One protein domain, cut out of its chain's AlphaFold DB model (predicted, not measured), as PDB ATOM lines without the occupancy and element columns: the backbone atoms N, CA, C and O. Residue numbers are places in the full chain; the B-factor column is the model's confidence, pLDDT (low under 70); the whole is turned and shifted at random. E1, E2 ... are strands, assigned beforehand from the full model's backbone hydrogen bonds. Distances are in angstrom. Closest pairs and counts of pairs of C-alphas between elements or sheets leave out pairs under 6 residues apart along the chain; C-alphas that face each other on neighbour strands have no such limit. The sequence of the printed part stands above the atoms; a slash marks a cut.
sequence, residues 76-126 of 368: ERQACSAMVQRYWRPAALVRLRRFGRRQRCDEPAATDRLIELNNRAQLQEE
ATOM      1  N   GLU A  76      -1.667  10.429  17.671       79.69
ATOM      2  CA  GLU A  76      -1.147   9.327  16.856       79.69
ATOM      3  C   GLU A  76      -0.887   9.779  15.406       79.69
ATOM      4  O   GLU A  76      -1.716  10.456  14.790       79.69
ATOM      5  N   ARG A  77       0.281   9.401  14.862       75.75
ATOM      6  CA  ARG A  77       0.721   9.703  13.480       75.75
ATOM      7  C   ARG A  77       0.891  11.192  13.156       75.75
ATOM      8  O   ARG A  77       0.752  11.607  12.007       75.75
ATOM      9  N   GLN A  78       1.175  12.028  14.152       80.62
ATOM     10  CA  GLN A  78       1.528  13.426  13.913       80.62
ATOM     11  C   GLN A  78       3.032  13.649  13.989       80.62
ATOM     12  O   GLN A  78       3.705  13.206  14.919       80.62
ATOM     13  N   ALA A  79       3.546  14.438  13.046       82.81
ATOM     14  CA  ALA A  79       4.928  14.875  13.089       82.81
ATOM     15  C   ALA A  79       5.184  15.757  14.318       82.81
ATOM     16  O   ALA A  79       4.518  16.780  14.531       82.81
ATOM     17  N   CYS A  80       6.174  15.378  15.116       85.44
ATOM     18  CA  CYS A  80       6.496  16.083  16.348       85.44
ATOM     19  C   CYS A  80       7.540  17.186  16.137       85.44
ATOM     20  O   CYS A  80       7.564  18.190  16.857       85.44
ATOM     21  N   SER A  81       8.361  17.054  15.099       84.50
ATOM     22  CA  SER A  81       9.335  18.055  14.688       84.50
ATOM     23  C   SER A  81       9.546  18.023  13.171       84.50
ATOM     24  O   SER A  81       9.208  17.054  12.489       84.50
ATOM     25  N   ALA A  82      10.083  19.114  12.639       81.88
ATOM     26  CA  ALA A  82      10.543  19.233  11.271       81.88
ATOM     27  C   ALA A  82      12.025  19.607  11.282       81.88
ATOM     28  O   ALA A  82      12.397  20.670  11.782       81.88
ATOM     29  N   MET A  83      12.875  18.760  10.715       75.38
ATOM     30  CA  MET A  83      14.264  19.102  10.456       75.38
ATOM     31  C   MET A  83      14.332  19.960   9.197       75.38
ATOM     32  O   MET A  83      14.023  19.495   8.103       75.38
ATOM     33  N   VAL A  84      14.733  21.217   9.347       69.56
ATOM     34  CA  VAL A  84      14.898  22.178   8.258       69.56
ATOM     35  C   VAL A  84      16.379  22.459   8.075       69.56
ATOM     36  O   VAL A  84      17.028  23.071   8.926       69.56
ATOM     37  N   GLN A  85      16.921  22.057   6.934       65.00
ATOM     38  CA  GLN A  85      18.304  22.355   6.590       65.00
ATOM     39  C   GLN A  85      18.456  23.854   6.293       65.00
ATOM     40  O   GLN A  85      17.758  24.421   5.446       65.00
ATOM     41  N   ARG A  86      19.348  24.517   7.041       54.53
ATOM     42  CA  ARG A  86      19.622  25.960   6.960       54.53
ATOM     43  C   ARG A  86      20.996  26.185   6.328       54.53
ATOM     44  O   ARG A  86      21.890  25.371   6.475       54.53
ATOM     45  N   TYR A  87      21.153  27.297   5.619       43.44
ATOM     46  CA  TYR A  87      22.294  27.510   4.720       43.44
ATOM     47  C   TYR A  87      23.575  28.029   5.376       43.44
ATOM     48  O   TYR A  87      24.665  27.673   4.964       43.44
ATOM     49  N   TRP A  88      23.439  28.907   6.368       39.69
ATOM     50  CA  TRP A  88      24.544  29.575   7.082       39.69
ATOM     51  C   TRP A  88      24.454  29.302   8.587       39.69
ATOM     52  O   TRP A  88      24.822  30.129   9.422       39.69
ATOM     53  N   ARG A  89      23.798  28.189   8.942       42.09
ATOM     54  CA  ARG A  89      23.576  27.721  10.312       42.09
ATOM     55  C   ARG A  89      23.449  26.210  10.323       42.09
ATOM     56  O   ARG A  89      22.916  25.675   9.355       42.09
ATOM     57  N   PRO A  90      23.752  25.573  11.463       54.69
ATOM     58  CA  PRO A  90      23.291  24.221  11.732       54.69
ATOM     59  C   PRO A  90      21.796  24.065  11.418       54.69
ATOM     60  O   PRO A  90      21.001  25.015  11.580       54.69
ATOM     61  N   ALA A  91      21.421  22.868  10.962       64.81
ATOM     62  CA  ALA A  91      20.034  22.504  10.705       64.81
ATOM     63  C   ALA A  91      19.130  22.944  11.874       64.81
ATOM     64  O   ALA A  91      19.520  22.949  13.044       64.81
ATOM     65  N   ALA A  92      17.941  23.446  11.554       72.75
ATOM     66  CA  ALA A  92      16.912  23.697  12.554       72.75
ATOM     67  C   ALA A  92      16.160  22.411  12.794       72.75
ATOM     68  O   ALA A  92      15.502  21.938  11.877       72.75
ATOM     69  N   LEU A  93      16.111  21.953  14.033       78.19
ATOM     70  CA  LEU A  93      14.985  21.141  14.440       78.19
ATOM     71  C   LEU A  93      13.853  22.069  14.884       78.19
ATOM     72  O   LEU A  93      13.918  22.695  15.942       78.19
ATOM     73  N   VAL A  94      12.829  22.206  14.050       79.50
ATOM     74  CA  VAL A  94      11.624  22.970  14.374       79.50
ATOM     75  C   VAL A  94      10.654  22.036  15.076       79.50
ATOM     76  O   VAL A  94      10.028  21.194  14.443       79.50
ATOM     77  N   ARG A  95      10.497  22.176  16.389       80.25
ATOM     78  CA  ARG A  95       9.496  21.400  17.125       80.25
ATOM     79  C   ARG A  95       8.092  21.890  16.780       80.25
ATOM     80  O   ARG A  95       7.793  23.075  16.909       80.25
ATOM     81  N   LEU A  96       7.245  20.965  16.343       78.31
ATOM     82  CA  LEU A  96       5.854  21.221  15.974       78.31
ATOM     83  C   LEU A  96       4.918  20.901  17.142       78.31
ATOM     84  O   LEU A  96       3.925  21.600  17.352       78.31
ATOM     85  N   ARG A  97       5.241  19.850  17.907       85.38
ATOM     86  CA  ARG A  97       4.430  19.307  19.005       85.38
ATOM     87  C   ARG A  97       5.317  18.730  20.117       85.38
ATOM     88  O   ARG A  97       6.522  18.564  19.942       85.38
ATOM     89  N   ARG A  98       4.728  18.465  21.285       84.75
ATOM     90  CA  ARG A  98       5.371  17.778  22.419       84.75
ATOM     91  C   ARG A  98       4.909  16.331  22.485       84.75
ATOM     92  O   ARG A  98       3.715  16.074  22.394       84.75
ATOM     93  N   PHE A  99       5.820  15.411  22.765       82.69
ATOM     94  CA  PHE A  99       5.423  14.047  23.091       82.69
ATOM     95  C   PHE A  99       4.738  13.931  24.460       82.69
ATOM     96  O   PHE A  99       4.908  14.774  25.351       82.69
ATOM     97  N   GLY A 100       3.986  12.838  24.622       77.12
ATOM     98  CA  GLY A 100       3.537  12.337  25.919       77.12
ATOM     99  C   GLY A 100       4.710  11.996  26.852       77.12
ATOM    100  O   GLY A 100       5.879  12.003  26.461       77.12
ATOM    101  N   ARG A 101       4.415  11.749  28.137       70.38
ATOM    102  CA  ARG A 101       5.433  11.626  29.201       70.38
ATOM    103  C   ARG A 101       6.566  10.652  28.806       70.38
ATOM    104  O   ARG A 101       6.312   9.469  28.626       70.38
ATOM    105  N   ARG A 102       7.810  11.163  28.832       67.12
ATOM    106  CA  ARG A 102       9.121  10.473  28.703       67.12
ATOM    107  C   ARG A 102       9.703  10.246  27.296       67.12
ATOM    108  O   ARG A 102      10.806   9.716  27.231       67.12
ATOM    109  N   GLN A 103       9.077  10.703  26.212       76.06
ATOM    110  CA  GLN A 103       9.735  10.738  24.891       76.06
ATOM    111  C   GLN A 103      10.204  12.160  24.538       76.06
ATOM    112  O   GLN A 103       9.639  13.138  25.035       76.06
ATOM    113  N   ARG A 104      11.245  12.295  23.702       78.06
ATOM    114  CA  ARG A 104      11.775  13.599  23.269       78.06
ATOM    115  C   ARG A 104      11.844  13.726  21.741       78.06
ATOM    116  O   ARG A 104      12.123  12.751  21.059       78.06
ATOM    117  N   CYS A 105      11.609  14.942  21.238       78.75
ATOM    118  CA  CYS A 105      11.780  15.352  19.829       78.75
ATOM    119  C   CYS A 105      12.867  16.430  19.692       78.75
ATOM    120  O   CYS A 105      12.655  17.443  19.025       78.75
ATOM    121  N   ASP A 106      13.945  16.367  20.473       76.62
ATOM    122  CA  ASP A 106      15.120  17.258  20.339       76.62
ATOM    123  C   ASP A 106      16.163  16.723  19.370       76.62
ATOM    124  O   ASP A 106      17.036  17.489  18.962       76.62
ATOM    125  N   GLU A 107      16.079  15.452  18.998       82.06
ATOM    126  CA  GLU A 107      17.130  14.790  18.241       82.06
ATOM    127  C   GLU A 107      16.654  14.408  16.835       82.06
ATOM    128  O   GLU A 107      15.466  14.161  16.618       82.06
ATOM    129  N   PRO A 108      17.557  14.396  15.840       80.31
ATOM    130  CA  PRO A 108      17.289  13.800  14.539       80.31
ATOM    131  C   PRO A 108      16.766  12.362  14.694       80.31
ATOM    132  O   PRO A 108      17.452  11.519  15.266       80.31
ATOM    133  N   ALA A 109      15.562  12.072  14.195       79.69
ATOM    134  CA  ALA A 109      15.055  10.705  14.153       79.69
ATOM    135  C   ALA A 109      15.869   9.859  13.156       79.69
ATOM    136  O   ALA A 109      16.440  10.390  12.201       79.69
ATOM    137  N   ALA A 110      15.914   8.542  13.373       82.81
ATOM    138  CA  ALA A 110      16.506   7.608  12.420       82.81
ATOM    139  C   ALA A 110      15.788   7.680  11.054       82.81
ATOM    140  O   ALA A 110      14.628   8.086  10.970       82.81
ATOM    141  N   THR A 111      16.491   7.321   9.975       79.62
ATOM    142  CA  THR A 111      16.028   7.482   8.581       79.62
ATOM    143  C   THR A 111      14.698   6.795   8.272       79.62
ATOM    144  O   THR A 111      13.977   7.255   7.397       79.62
ATOM    145  N   ASP A 112      14.344   5.742   9.004       81.06
ATOM    146  CA  ASP A 112      13.070   5.019   8.909       81.06
ATOM    147  C   ASP A 112      11.867   5.800   9.474       81.06
ATOM    148  O   ASP A 112      10.725   5.386   9.293       81.06
ATOM    149  N   ARG A 113      12.107   6.936  10.141       74.69
ATOM    150  CA  ARG A 113      11.086   7.801  10.766       74.69
ATOM    151  C   ARG A 113      11.072   9.220  10.209       74.69
ATOM    152  O   ARG A 113      10.458  10.114  10.797       74.69
ATOM    153  N   LEU A 114      11.790   9.435   9.109       77.38
ATOM    154  CA  LEU A 114      11.853  10.708   8.413       77.38
ATOM    155  C   LEU A 114      10.942  10.671   7.192       77.38
ATOM    156  O   LEU A 114      11.133   9.864   6.286       77.38
ATOM    157  N   ILE A 115       9.985  11.592   7.138       79.88
ATOM    158  CA  ILE A 115       9.181  11.824   5.940       79.88
ATOM    159  C   ILE A 115       9.751  13.039   5.222       79.88
ATOM    160  O   ILE A 115       9.681  14.164   5.721       79.88
ATOM    161  N   GLU A 116      10.325  12.825   4.043       71.56
ATOM    162  CA  GLU A 116      10.841  13.916   3.223       71.56
ATOM    163  C   GLU A 116       9.690  14.747   2.649       71.56
ATOM    164  O   GLU A 116       8.903  14.282   1.829       71.56
ATOM    165  N   LEU A 117       9.596  16.013   3.062       52.91
ATOM    166  CA  LEU A 117       8.649  16.965   2.477       52.91
ATOM    167  C   LEU A 117       9.200  17.575   1.190       52.91
ATOM    168  O   LEU A 117       8.464  17.881   0.255       52.91
ATOM    169  N   ASN A 118      10.503  17.841   1.186       63.94
ATOM    170  CA  ASN A 118      11.261  18.336   0.048       63.94
ATOM    171  C   ASN A 118      12.759  18.145   0.317       63.94
ATOM    172  O   ASN A 118      13.166  17.649   1.363       63.94
ATOM    173  N   ASN A 119      13.593  18.645  -0.595       56.03
ATOM    174  CA  ASN A 119      15.050  18.554  -0.525       56.03
ATOM    175  C   ASN A 119      15.711  19.273   0.672       56.03
ATOM    176  O   ASN A 119      16.934  19.382   0.685       56.03
ATOM    177  N   ARG A 120      14.947  19.850   1.609       60.59
ATOM    178  CA  ARG A 120      15.450  20.597   2.775       60.59
ATOM    179  C   ARG A 120      14.615  20.459   4.041       60.59
ATOM    180  O   ARG A 120      14.957  21.095   5.038       60.59
ATOM    181  N   ALA A 121      13.521  19.709   4.003       64.88
ATOM    182  CA  ALA A 121      12.613  19.573   5.126       64.88
ATOM    183  C   ALA A 121      12.209  18.111   5.281       64.88
ATOM    184  O   ALA A 121      11.681  17.509   4.347       64.88
ATOM    185  N   GLN A 122      12.444  17.572   6.470       76.69
ATOM    186  CA  GLN A 122      12.047  16.223   6.857       76.69
ATOM    187  C   GLN A 122      11.155  16.323   8.094       76.69
ATOM    188  O   GLN A 122      11.490  17.053   9.027       76.69
ATOM    189  N   LEU A 123      10.018  15.636   8.107       83.75
ATOM    190  CA  LEU A 123       9.187  15.481   9.301       83.75
ATOM    191  C   LEU A 123       9.639  14.264  10.096       83.75
ATOM    192  O   LEU A 123      10.014  13.259   9.505       83.75
ATOM    193  N   GLN A 124       9.574  14.359  11.421       84.19
ATOM    194  CA  GLN A 124       9.821  13.240  12.328       84.19
ATOM    195  C   GLN A 124       8.505  12.763  12.936       84.19
ATOM    196  O   GLN A 124       7.815  13.561  13.581       84.19
ATOM    197  N   GLU A 125       8.175  11.486  12.753       81.19
ATOM    198  CA  GLU A 125       6.977  10.855  13.323       81.19
ATOM    199  C   GLU A 125       7.263  10.041  14.595       81.19
ATOM    200  O   GLU A 125       8.406   9.705  14.915       81.19
ATOM    201  N   GLU A 126       6.193   9.748  15.341       71.69
ATOM    202  CA  GLU A 126       6.243   8.905  16.533       71.69
ATOM    203  C   GLU A 126       6.487   7.435  16.181       71.69
ATOM    204  O   GLU A 126       5.984   6.904  15.193       71.69
TER     205      GLU A 126
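AT A GLANCE: This is residues 76 to 126 of the 368 residues of the protein "Haywire, isoform A" of Operophtera brumata (winter moth) (UniProt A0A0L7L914). With little regular structure, this is one small twisted sheet of two hairpins side by side, E1-E2 and E3-E4, with a long loop, residues 96 to 113, joining its edges. The 51 printed residues include four named strands, 17 residues, and no named helix: all strand. The sheet's order is E2 E1 E4 E3, antiparallel throughout. The whole is compact, radius of gyration of the C-alphas 10.8 A, and spans 34 by 18 by 16 A.

IN THESE COORDINATES: Find C-alpha 81 at (9.335, 18.055, 14.688); E1 runs to residue 84, 9.4 A. E2 is residues 92 to 95, 9.0 A; E3, 114 to 118, 11.3 A; E4, 121 to 124, 10.0 A, ending at (9.821, 13.240, 12.328).

HOW THE PARTS SIT: From inner strand E1, at 158 degrees to E4, find N 83 and O 122 within hydrogen-bond range, 2.8 A. Also within hydrogen-bond range are N 82 and O 94 across neighbours E1 and E2, 2.8 A, and N 115 and O 123 across neighbours E3 and E4, 2.9 A. Edge strands E2 and E3 are apart.

THE WHOLE: The printed part has no cut. The link E2 to E3 is long. Model pLDDT is under 70 at residues 84 to 91, 102 and 117 to 121.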